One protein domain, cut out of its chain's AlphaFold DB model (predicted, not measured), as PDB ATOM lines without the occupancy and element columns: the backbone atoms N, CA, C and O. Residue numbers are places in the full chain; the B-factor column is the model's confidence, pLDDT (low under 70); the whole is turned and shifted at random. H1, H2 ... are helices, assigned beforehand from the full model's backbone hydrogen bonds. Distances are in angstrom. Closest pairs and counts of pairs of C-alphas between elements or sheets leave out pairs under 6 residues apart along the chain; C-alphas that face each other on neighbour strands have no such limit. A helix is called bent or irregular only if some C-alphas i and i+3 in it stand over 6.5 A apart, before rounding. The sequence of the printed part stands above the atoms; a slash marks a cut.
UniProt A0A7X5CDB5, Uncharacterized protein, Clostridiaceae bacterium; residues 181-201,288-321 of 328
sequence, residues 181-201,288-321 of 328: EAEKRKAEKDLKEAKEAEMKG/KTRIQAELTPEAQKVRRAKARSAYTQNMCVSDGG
ATOM      1  N   GLU A 181      13.754  -9.233  15.409       81.56
ATOM      2  CA  GLU A 181      12.939 -10.381  14.984       81.56
ATOM      3  C   GLU A 181      12.016 -10.900  16.103       81.56
ATOM      4  O   GLU A 181      10.878 -11.284  15.839       81.56
ATOM      5  N   ALA A 182      12.446 -10.808  17.365       80.88
ATOM      6  CA  ALA A 182      11.616 -11.114  18.529       80.88
ATOM      7  C   ALA A 182      10.387 -10.188  18.664       80.88
ATOM      8  O   ALA A 182       9.284 -10.683  18.894       80.88
ATOM      9  N   GLU A 183      10.551  -8.871  18.464       80.00
ATOM     10  CA  GLU A 183       9.448  -7.889  18.478       80.00
ATOM     11  C   GLU A 183       8.487  -8.140  17.308       80.00
ATOM     12  O   GLU A 183       7.272  -8.127  17.482       80.00
ATOM     13  N   LYS A 184       9.032  -8.429  16.117       80.19
ATOM     14  CA  LYS A 184       8.264  -8.800  14.917       80.19
ATOM     15  C   LYS A 184       7.424 -10.057  15.167       80.19
ATOM     16  O   LYS A 184       6.224 -10.041  14.911       80.19
ATOM     17  N   ARG A 185       8.027 -11.112  15.732       79.12
ATOM     18  CA  ARG A 185       7.348 -12.380  16.042       79.12
ATOM     19  C   ARG A 185       6.298 -12.233  17.145       79.12
ATOM     20  O   ARG A 185       5.285 -12.924  17.094       79.12
ATOM     21  N   LYS A 186       6.521 -11.370  18.139       81.19
ATOM     22  CA  LYS A 186       5.529 -11.091  19.186       81.19
ATOM     23  C   LYS A 186       4.365 -10.269  18.633       81.19
ATOM     24  O   LYS A 186       3.237 -10.730  18.717       81.19
ATOM     25  N   ALA A 187       4.628  -9.164  17.935       75.94
ATOM     26  CA  ALA A 187       3.589  -8.384  17.259       75.94
ATOM     27  C   ALA A 187       2.733  -9.225  16.288       75.94
ATOM     28  O   ALA A 187       1.524  -9.030  16.213       75.94
ATOM     29  N   GLU A 188       3.335 -10.175  15.563       81.81
ATOM     30  CA  GLU A 188       2.610 -11.105  14.686       81.81
ATOM     31  C   GLU A 188       1.764 -12.132  15.461       81.81
ATOM     32  O   GLU A 188       0.645 -12.429  15.043       81.81
ATOM     33  N   LYS A 189       2.251 -12.628  16.608       81.00
ATOM     34  CA  LYS A 189       1.472 -13.491  17.510       81.00
ATOM     35  C   LYS A 189       0.288 -12.753  18.125       81.00
ATOM     36  O   LYS A 189      -0.829 -13.224  17.957       81.00
ATOM     37  N   ASP A 190       0.513 -11.594  18.745       77.75
ATOM     38  CA  ASP A 190      -0.537 -10.752  19.329       77.75
ATOM     39  C   ASP A 190      -1.622 -10.405  18.284       77.75
ATOM     40  O   ASP A 190      -2.815 -10.488  18.576       77.75
ATOM     41  N   LEU A 191      -1.238 -10.081  17.036       73.62
ATOM     42  CA  LEU A 191      -2.204  -9.852  15.948       73.62
ATOM     43  C   LEU A 191      -2.947 -11.116  15.514       73.62
ATOM     44  O   LEU A 191      -4.103 -11.013  15.103       73.62
ATOM     45  N   LYS A 192      -2.291 -12.282  15.510       79.44
ATOM     46  CA  LYS A 192      -2.942 -13.538  15.130       79.44
ATOM     47  C   LYS A 192      -3.934 -13.969  16.206       79.44
ATOM     48  O   LYS A 192      -5.065 -14.276  15.862       79.44
ATOM     49  N   GLU A 193      -3.537 -13.934  17.473       82.38
ATOM     50  CA  GLU A 193      -4.380 -14.299  18.612       82.38
ATOM     51  C   GLU A 193      -5.617 -13.397  18.713       82.38
ATOM     52  O   GLU A 193      -6.730 -13.904  18.829       82.38
ATOM     53  N   ALA A 194      -5.456 -12.078  18.548       75.50
ATOM     54  CA  ALA A 194      -6.588 -11.154  18.527       75.50
ATOM     55  C   ALA A 194      -7.552 -11.421  17.352       75.50
ATOM     56  O   ALA A 194      -8.766 -11.426  17.541       75.50
ATOM     57  N   LYS A 195      -7.035 -11.712  16.149       76.06
ATOM     58  CA  LYS A 195      -7.867 -12.105  14.993       76.06
ATOM     59  C   LYS A 195      -8.536 -13.463  15.176       76.06
ATOM     60  O   LYS A 195      -9.639 -13.667  14.685       76.06
ATOM     61  N   GLU A 196      -7.877 -14.402  15.847       79.00
ATOM     62  CA  GLU A 196      -8.431 -15.722  16.146       79.00
ATOM     63  C   GLU A 196      -9.550 -15.608  17.195       79.00
ATOM     64  O   GLU A 196     -10.579 -16.258  17.049       79.00
ATOM     65  N   ALA A 197      -9.420 -14.703  18.173       73.75
ATOM     66  CA  ALA A 197     -10.488 -14.354  19.113       73.75
ATOM     67  C   ALA A 197     -11.691 -13.666  18.431       73.75
ATOM     68  O   ALA A 197     -12.830 -14.051  18.700       73.75
ATOM     69  N   GLU A 198     -11.453 -12.721  17.509       65.94
ATOM     70  CA  GLU A 198     -12.503 -12.112  16.667       65.94
ATOM     71  C   GLU A 198     -13.235 -13.179  15.831       65.94
ATOM     72  O   GLU A 198     -14.457 -13.297  15.897       65.94
ATOM     73  N   MET A 199     -12.491 -14.017  15.098       62.84
ATOM     74  CA  MET A 199     -13.046 -15.085  14.250       62.84
ATOM     75  C   MET A 199     -13.761 -16.193  15.041       62.84
ATOM     76  O   MET A 199     -14.599 -16.896  14.478       62.84
ATOM     77  N   LYS A 200     -13.442 -16.364  16.331       64.56
ATOM     78  CA  LYS A 200     -14.086 -17.334  17.231       64.56
ATOM     79  C   LYS A 200     -15.351 -16.780  17.910       64.56
ATOM     80  O   LYS A 200     -16.057 -17.539  18.569       64.56
ATOM     81  N   GLY A 201     -15.670 -15.495  17.730       53.88
ATOM     82  CA  GLY A 201     -16.944 -14.909  18.162       53.88
ATOM     83  C   GLY A 201     -17.108 -14.749  19.677       53.88
ATOM     84  O   GLY A 201     -18.233 -14.741  20.169       53.88
ATOM     85  N   LYS A 288      -6.720  -9.251  24.286       64.88
ATOM     86  CA  LYS A 288      -6.587  -7.951  23.620       64.88
ATOM     87  C   LYS A 288      -7.494  -7.923  22.394       64.88
ATOM     88  O   LYS A 288      -7.331  -8.753  21.498       64.88
ATOM     89  N   THR A 289      -8.388  -6.941  22.313       76.94
ATOM     90  CA  THR A 289      -9.088  -6.687  21.049       76.94
ATOM     91  C   THR A 289      -8.049  -6.345  19.984       76.94
ATOM     92  O   THR A 289      -6.963  -5.842  20.292       76.94
ATOM     93  N   ARG A 290      -8.345  -6.587  18.706       73.50
ATOM     94  CA  ARG A 290      -7.370  -6.335  17.639       73.50
ATOM     95  C   ARG A 290      -6.869  -4.893  17.604       73.50
ATOM     96  O   ARG A 290      -5.697  -4.671  17.319       73.50
ATOM     97  N   ILE A 291      -7.717  -3.934  17.968       73.19
ATOM     98  CA  ILE A 291      -7.347  -2.520  18.109       73.19
ATOM     99  C   ILE A 291      -6.265  -2.351  19.195       73.19
ATOM    100  O   ILE A 291      -5.258  -1.684  18.961       73.19
ATOM    101  N   GLN A 292      -6.402  -3.011  20.351       78.12
ATOM    102  CA  GLN A 292      -5.390  -3.009  21.421       78.12
ATOM    103  C   GLN A 292      -4.103  -3.760  21.022       78.12
ATOM    104  O   GLN A 292      -2.996  -3.337  21.371       78.12
ATOM    105  N   ALA A 293      -4.217  -4.849  20.255       77.62
ATOM    106  CA  ALA A 293      -3.064  -5.561  19.704       77.62
ATOM    107  C   ALA A 293      -2.285  -4.685  18.697       77.62
ATOM    108  O   ALA A 293      -1.075  -4.518  18.837       77.62
ATOM    109  N   GLU A 294      -2.972  -4.043  17.745       79.25
ATOM    110  CA  GLU A 294      -2.376  -3.135  16.752       79.25
ATOM    111  C   GLU A 294      -1.790  -1.847  17.380       79.25
ATOM    112  O   GLU A 294      -0.831  -1.282  16.843       79.25
ATOM    113  N   LEU A 295      -2.296  -1.412  18.545       82.38
ATOM    114  CA  LEU A 295      -1.766  -0.278  19.322       82.38
ATOM    115  C   LEU A 295      -0.528  -0.605  20.180       82.38
ATOM    116  O   LEU A 295       0.164   0.328  20.599       82.38
ATOM    117  N   THR A 296      -0.215  -1.883  20.424       84.94
ATOM    118  CA  THR A 296       0.951  -2.311  21.228       84.94
ATOM    119  C   THR A 296       2.254  -1.711  20.651       84.94
ATOM    120  O   THR A 296       2.433  -1.730  19.432       84.94
ATOM    121  N   PRO A 297       3.201  -1.180  21.459       81.69
ATOM    122  CA  PRO A 297       4.365  -0.433  20.949       81.69
ATOM    123  C   PRO A 297       5.246  -1.226  19.968       81.69
ATOM    124  O   PRO A 297       5.745  -0.662  18.994       81.69
ATOM    125  N   GLU A 298       5.381  -2.539  20.160       83.50
ATOM    126  CA  GLU A 298       6.055  -3.440  19.214       83.50
ATOM    127  C   GLU A 298       5.313  -3.515  17.869       83.50
ATOM    128  O   GLU A 298       5.928  -3.346  16.814       83.50
ATOM    129  N   ALA A 299       3.985  -3.667  17.890       83.25
ATOM    130  CA  ALA A 299       3.150  -3.648  16.689       83.25
ATOM    131  C   ALA A 299       3.214  -2.288  15.975       83.25
ATOM    132  O   ALA A 299       3.349  -2.245  14.750       83.25
ATOM    133  N   GLN A 300       3.241  -1.171  16.713       83.19
ATOM    134  CA  GLN A 300       3.480   0.150  16.127       83.19
ATOM    135  C   GLN A 300       4.856   0.253  15.458       83.19
ATOM    136  O   GLN A 300       4.954   0.779  14.349       83.19
ATOM    137  N   LYS A 301       5.920  -0.244  16.101       86.25
ATOM    138  CA  LYS A 301       7.291  -0.242  15.562       86.25
ATOM    139  C   LYS A 301       7.372  -1.052  14.265       86.25
ATOM    140  O   LYS A 301       7.883  -0.558  13.260       86.25
ATOM    141  N   VAL A 302       6.777  -2.245  14.255       86.00
ATOM    142  CA  VAL A 302       6.659  -3.115  13.075       86.00
ATOM    143  C   VAL A 302       5.813  -2.458  11.977       86.00
ATOM    144  O   VAL A 302       6.208  -2.488  10.813       86.00
ATOM    145  N   ARG A 303       4.702  -1.785  12.317       84.25
ATOM    146  CA  ARG A 303       3.861  -1.043  11.358       84.25
ATOM    147  C   ARG A 303       4.616   0.124  10.715       84.25
ATOM    148  O   ARG A 303       4.566   0.271   9.497       84.25
ATOM    149  N   ARG A 304       5.360   0.912  11.505       86.00
ATOM    150  CA  ARG A 304       6.220   2.011  11.016       86.00
ATOM    151  C   ARG A 304       7.327   1.484  10.093       86.00
ATOM    152  O   ARG A 304       7.541   2.050   9.024       86.00
ATOM    153  N   ALA A 305       7.983   0.381  10.458       84.75
ATOM    154  CA  ALA A 305       9.007  -0.258   9.628       84.75
ATOM    155  C   ALA A 305       8.435  -0.817   8.311       84.75
ATOM    156  O   ALA A 305       8.993  -0.568   7.245       84.75
ATOM    157  N   LYS A 306       7.279  -1.496   8.359       84.88
ATOM    158  CA  LYS A 306       6.580  -2.008   7.169       84.88
ATOM    159  C   LYS A 306       6.147  -0.880   6.227       84.88
ATOM    160  O   LYS A 306       6.305  -1.021   5.019       84.88
ATOM    161  N   ALA A 307       5.656   0.240   6.761       84.19
ATOM    162  CA  ALA A 307       5.297   1.414   5.963       84.19
ATOM    163  C   ALA A 307       6.521   2.048   5.275       84.19
ATOM    164  O   ALA A 307       6.464   2.334   4.081       84.19
ATOM    165  N   ARG A 308       7.651   2.194   5.987       81.19
ATOM    166  CA  ARG A 308       8.919   2.658   5.390       81.19
ATOM    167  C   ARG A 308       9.410   1.720   4.284       81.19
ATOM    168  O   ARG A 308       9.721   2.197   3.202       81.19
ATOM    169  N   SER A 309       9.404   0.407   4.528       77.94
ATOM    170  CA  SER A 309       9.799  -0.611   3.542       77.94
ATOM    171  C   SER A 309       8.908  -0.607   2.291       77.94
ATOM    172  O   SER A 309       9.416  -0.784   1.191       77.94
ATOM    173  N   ALA A 310       7.602  -0.354   2.428       80.69
ATOM    174  CA  ALA A 310       6.713  -0.197   1.275       80.69
ATOM    175  C   ALA A 310       7.019   1.083   0.472       80.69
ATOM    176  O   ALA A 310       6.982   1.065  -0.755       80.69
ATOM    177  N   TYR A 311       7.368   2.184   1.145       80.94
ATOM    178  CA  TYR A 311       7.738   3.437   0.480       80.94
ATOM    179  C   TYR A 311       9.076   3.328  -0.270       80.94
ATOM    180  O   TYR A 311       9.164   3.745  -1.424       80.94
ATOM    181  N   THR A 312      10.102   2.716   0.338       76.00
ATOM    182  CA  THR A 312      11.389   2.471  -0.339       76.00
ATOM    183  C   THR A 312      11.246   1.489  -1.501       76.00
ATOM    184  O   THR A 312      11.875   1.700  -2.538       76.00
ATOM    185  N   GLN A 313      10.384   0.473  -1.373       71.94
ATOM    186  CA  GLN A 313      10.080  -0.465  -2.455       71.94
ATOM    187  C   GLN A 313       9.343   0.207  -3.625       71.94
ATOM    188  O   GLN A 313       9.705  -0.018  -4.776       71.94
ATOM    189  N   ASN A 314       8.354   1.067  -3.365       73.38
ATOM    190  CA  ASN A 314       7.679   1.799  -4.440       73.38
ATOM    191  C   ASN A 314       8.645   2.755  -5.158       73.38
ATOM    192  O   ASN A 314       8.668   2.781  -6.385       73.38
ATOM    193  N   MET A 315       9.501   3.468  -4.416       65.12
ATOM    194  CA  MET A 315      10.513   4.355  -5.005       65.12
ATOM    195  C   MET A 315      11.521   3.608  -5.891       65.12
ATOM    196  O   MET A 315      11.843   4.092  -6.975       65.12
ATOM    197  N   CYS A 316      11.997   2.422  -5.491       56.38
ATOM    198  CA  CYS A 316      12.946   1.666  -6.318       56.38
ATOM    199  C   CYS A 316      12.304   0.985  -7.540       56.38
ATOM    200  O   CYS A 316      13.018   0.684  -8.494       56.38
ATOM    201  N   VAL A 317      10.979   0.788  -7.549       57.25
ATOM    202  CA  VAL A 317      10.230   0.382  -8.751       57.25
ATOM    203  C   VAL A 317      10.046   1.567  -9.707       57.25
ATOM    204  O   VAL A 317      10.219   1.397 -10.911       57.25
ATOM    205  N   SER A 318       9.760   2.773  -9.200       52.12
ATOM    206  CA  SER A 318       9.637   3.982 -10.033       52.12
ATOM    207  C   SER A 318      10.945   4.369 -10.740       52.12
ATOM    208  O   SER A 318      10.917   4.731 -11.912       52.12
ATOM    209  N   ASP A 319      12.089   4.235 -10.063       49.91
ATOM    210  CA  ASP A 319      13.429   4.554 -10.598       49.91
ATOM    211  C   ASP A 319      13.947   3.519 -11.632       49.91
ATOM    212  O   ASP A 319      14.988   3.707 -12.257       49.91
ATOM    213  N   GLY A 320      13.224   2.409 -11.836       43.56
ATOM    214  CA  GLY A 320      13.561   1.356 -12.805       43.56
ATOM    215  C   GLY A 320      12.784   1.409 -14.129       43.56
ATOM    216  O   GLY A 320      12.894   0.475 -14.919       43.56
ATOM    217  N   GLY A 321      11.960   2.441 -14.352       40.41
ATOM    218  CA  GLY A 321      10.822   2.383 -15.282       40.41
ATOM    219  C   GLY A 321      10.841   3.292 -16.519       40.41
ATOM    220  O   GLY A 321       9.762   3.599 -17.019       40.41
TER     221      GLY A 321
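What this domain is: This is residues 181 to 201 and 288 to 321 of the 328 residues of an uncharacterized protein of Clostridiaceae bacterium (UniProt A0A7X5CDB5). Two long helices, H3 and H1, meet near their first residues as an L, and the short helix H2 packs alongside H1. The far part of H3 and the residues after it, 304 to 321, stick out as a single free arm from a body made by H1, H2 and the first part of H3. The printed part has 55 residues with three named helices, H1, H2 and H3 in that order along the chain, and no named strand; its class is all helix. The whole is loose, with a radius of gyration of the C-alphas of 14.5 A, and the C-alphas span 47 by 22 by 16 A, the arm adding much of the length.

How they stand to each other: The longest helix, H3, residues 297 to 318, touches H1, residues 181 to 199, about perpendicular at 77 degrees. H3 touches H1 with residues 298 to 302 alone, and H1 touches H3 with residues 183 to 188 alone; the closest C-alphas of the two are those of Ala 187 and Ala 299, 4.8 A apart. H2, residues 290 to 295, touches H1 at a shallow tilt of 27 degrees, and the two run opposite ways. Their closest C-alphas are those of Ala 194 and Arg 290, 5.0 A apart. H2 and H3 are joined by a tight link of one residue, Thr 296, and their lines stand about perpendicular at 81 degrees. They are close but not clearly touching, with the closest C-alphas those of Glu 294 and Gln 300, 6.7 A apart. In H1, H2 and H3 every backbone O i to N i+4 pair is within hydrogen-bond range.

Where its parts are: H3 has 22 residues, from C-alpha 297 at (4.365, -0.433, 20.949) to C-alpha 318 at (9.637, 3.982, -10.033), and measures 31.7 A from first to last C-alpha. H1 has 19 residues, begins with C-alpha 181 at (12.939, -10.381, 14.984), and measures 26.4 A. H2 has 6 residues and measures 8.4 A. No helix is bent.

The domain as a whole: The two C-alphas farthest apart are those of Gly 201 and Gly 321, at 46.8 A. Residues 304 to 321 stand free, of which 304 to 318 belong to H3. Without them the body has 37 residues and spans 29 by 15 by 12 A. Residues 202 to 287 are not printed, and across this cut, on the link from H1 to H2, C-alphas 201 and 288 are 13.6 A apart. The mean pLDDT of the printed part is 74.8; residues 198 to 201, residue 288 and residues 315 to 321 are under 70.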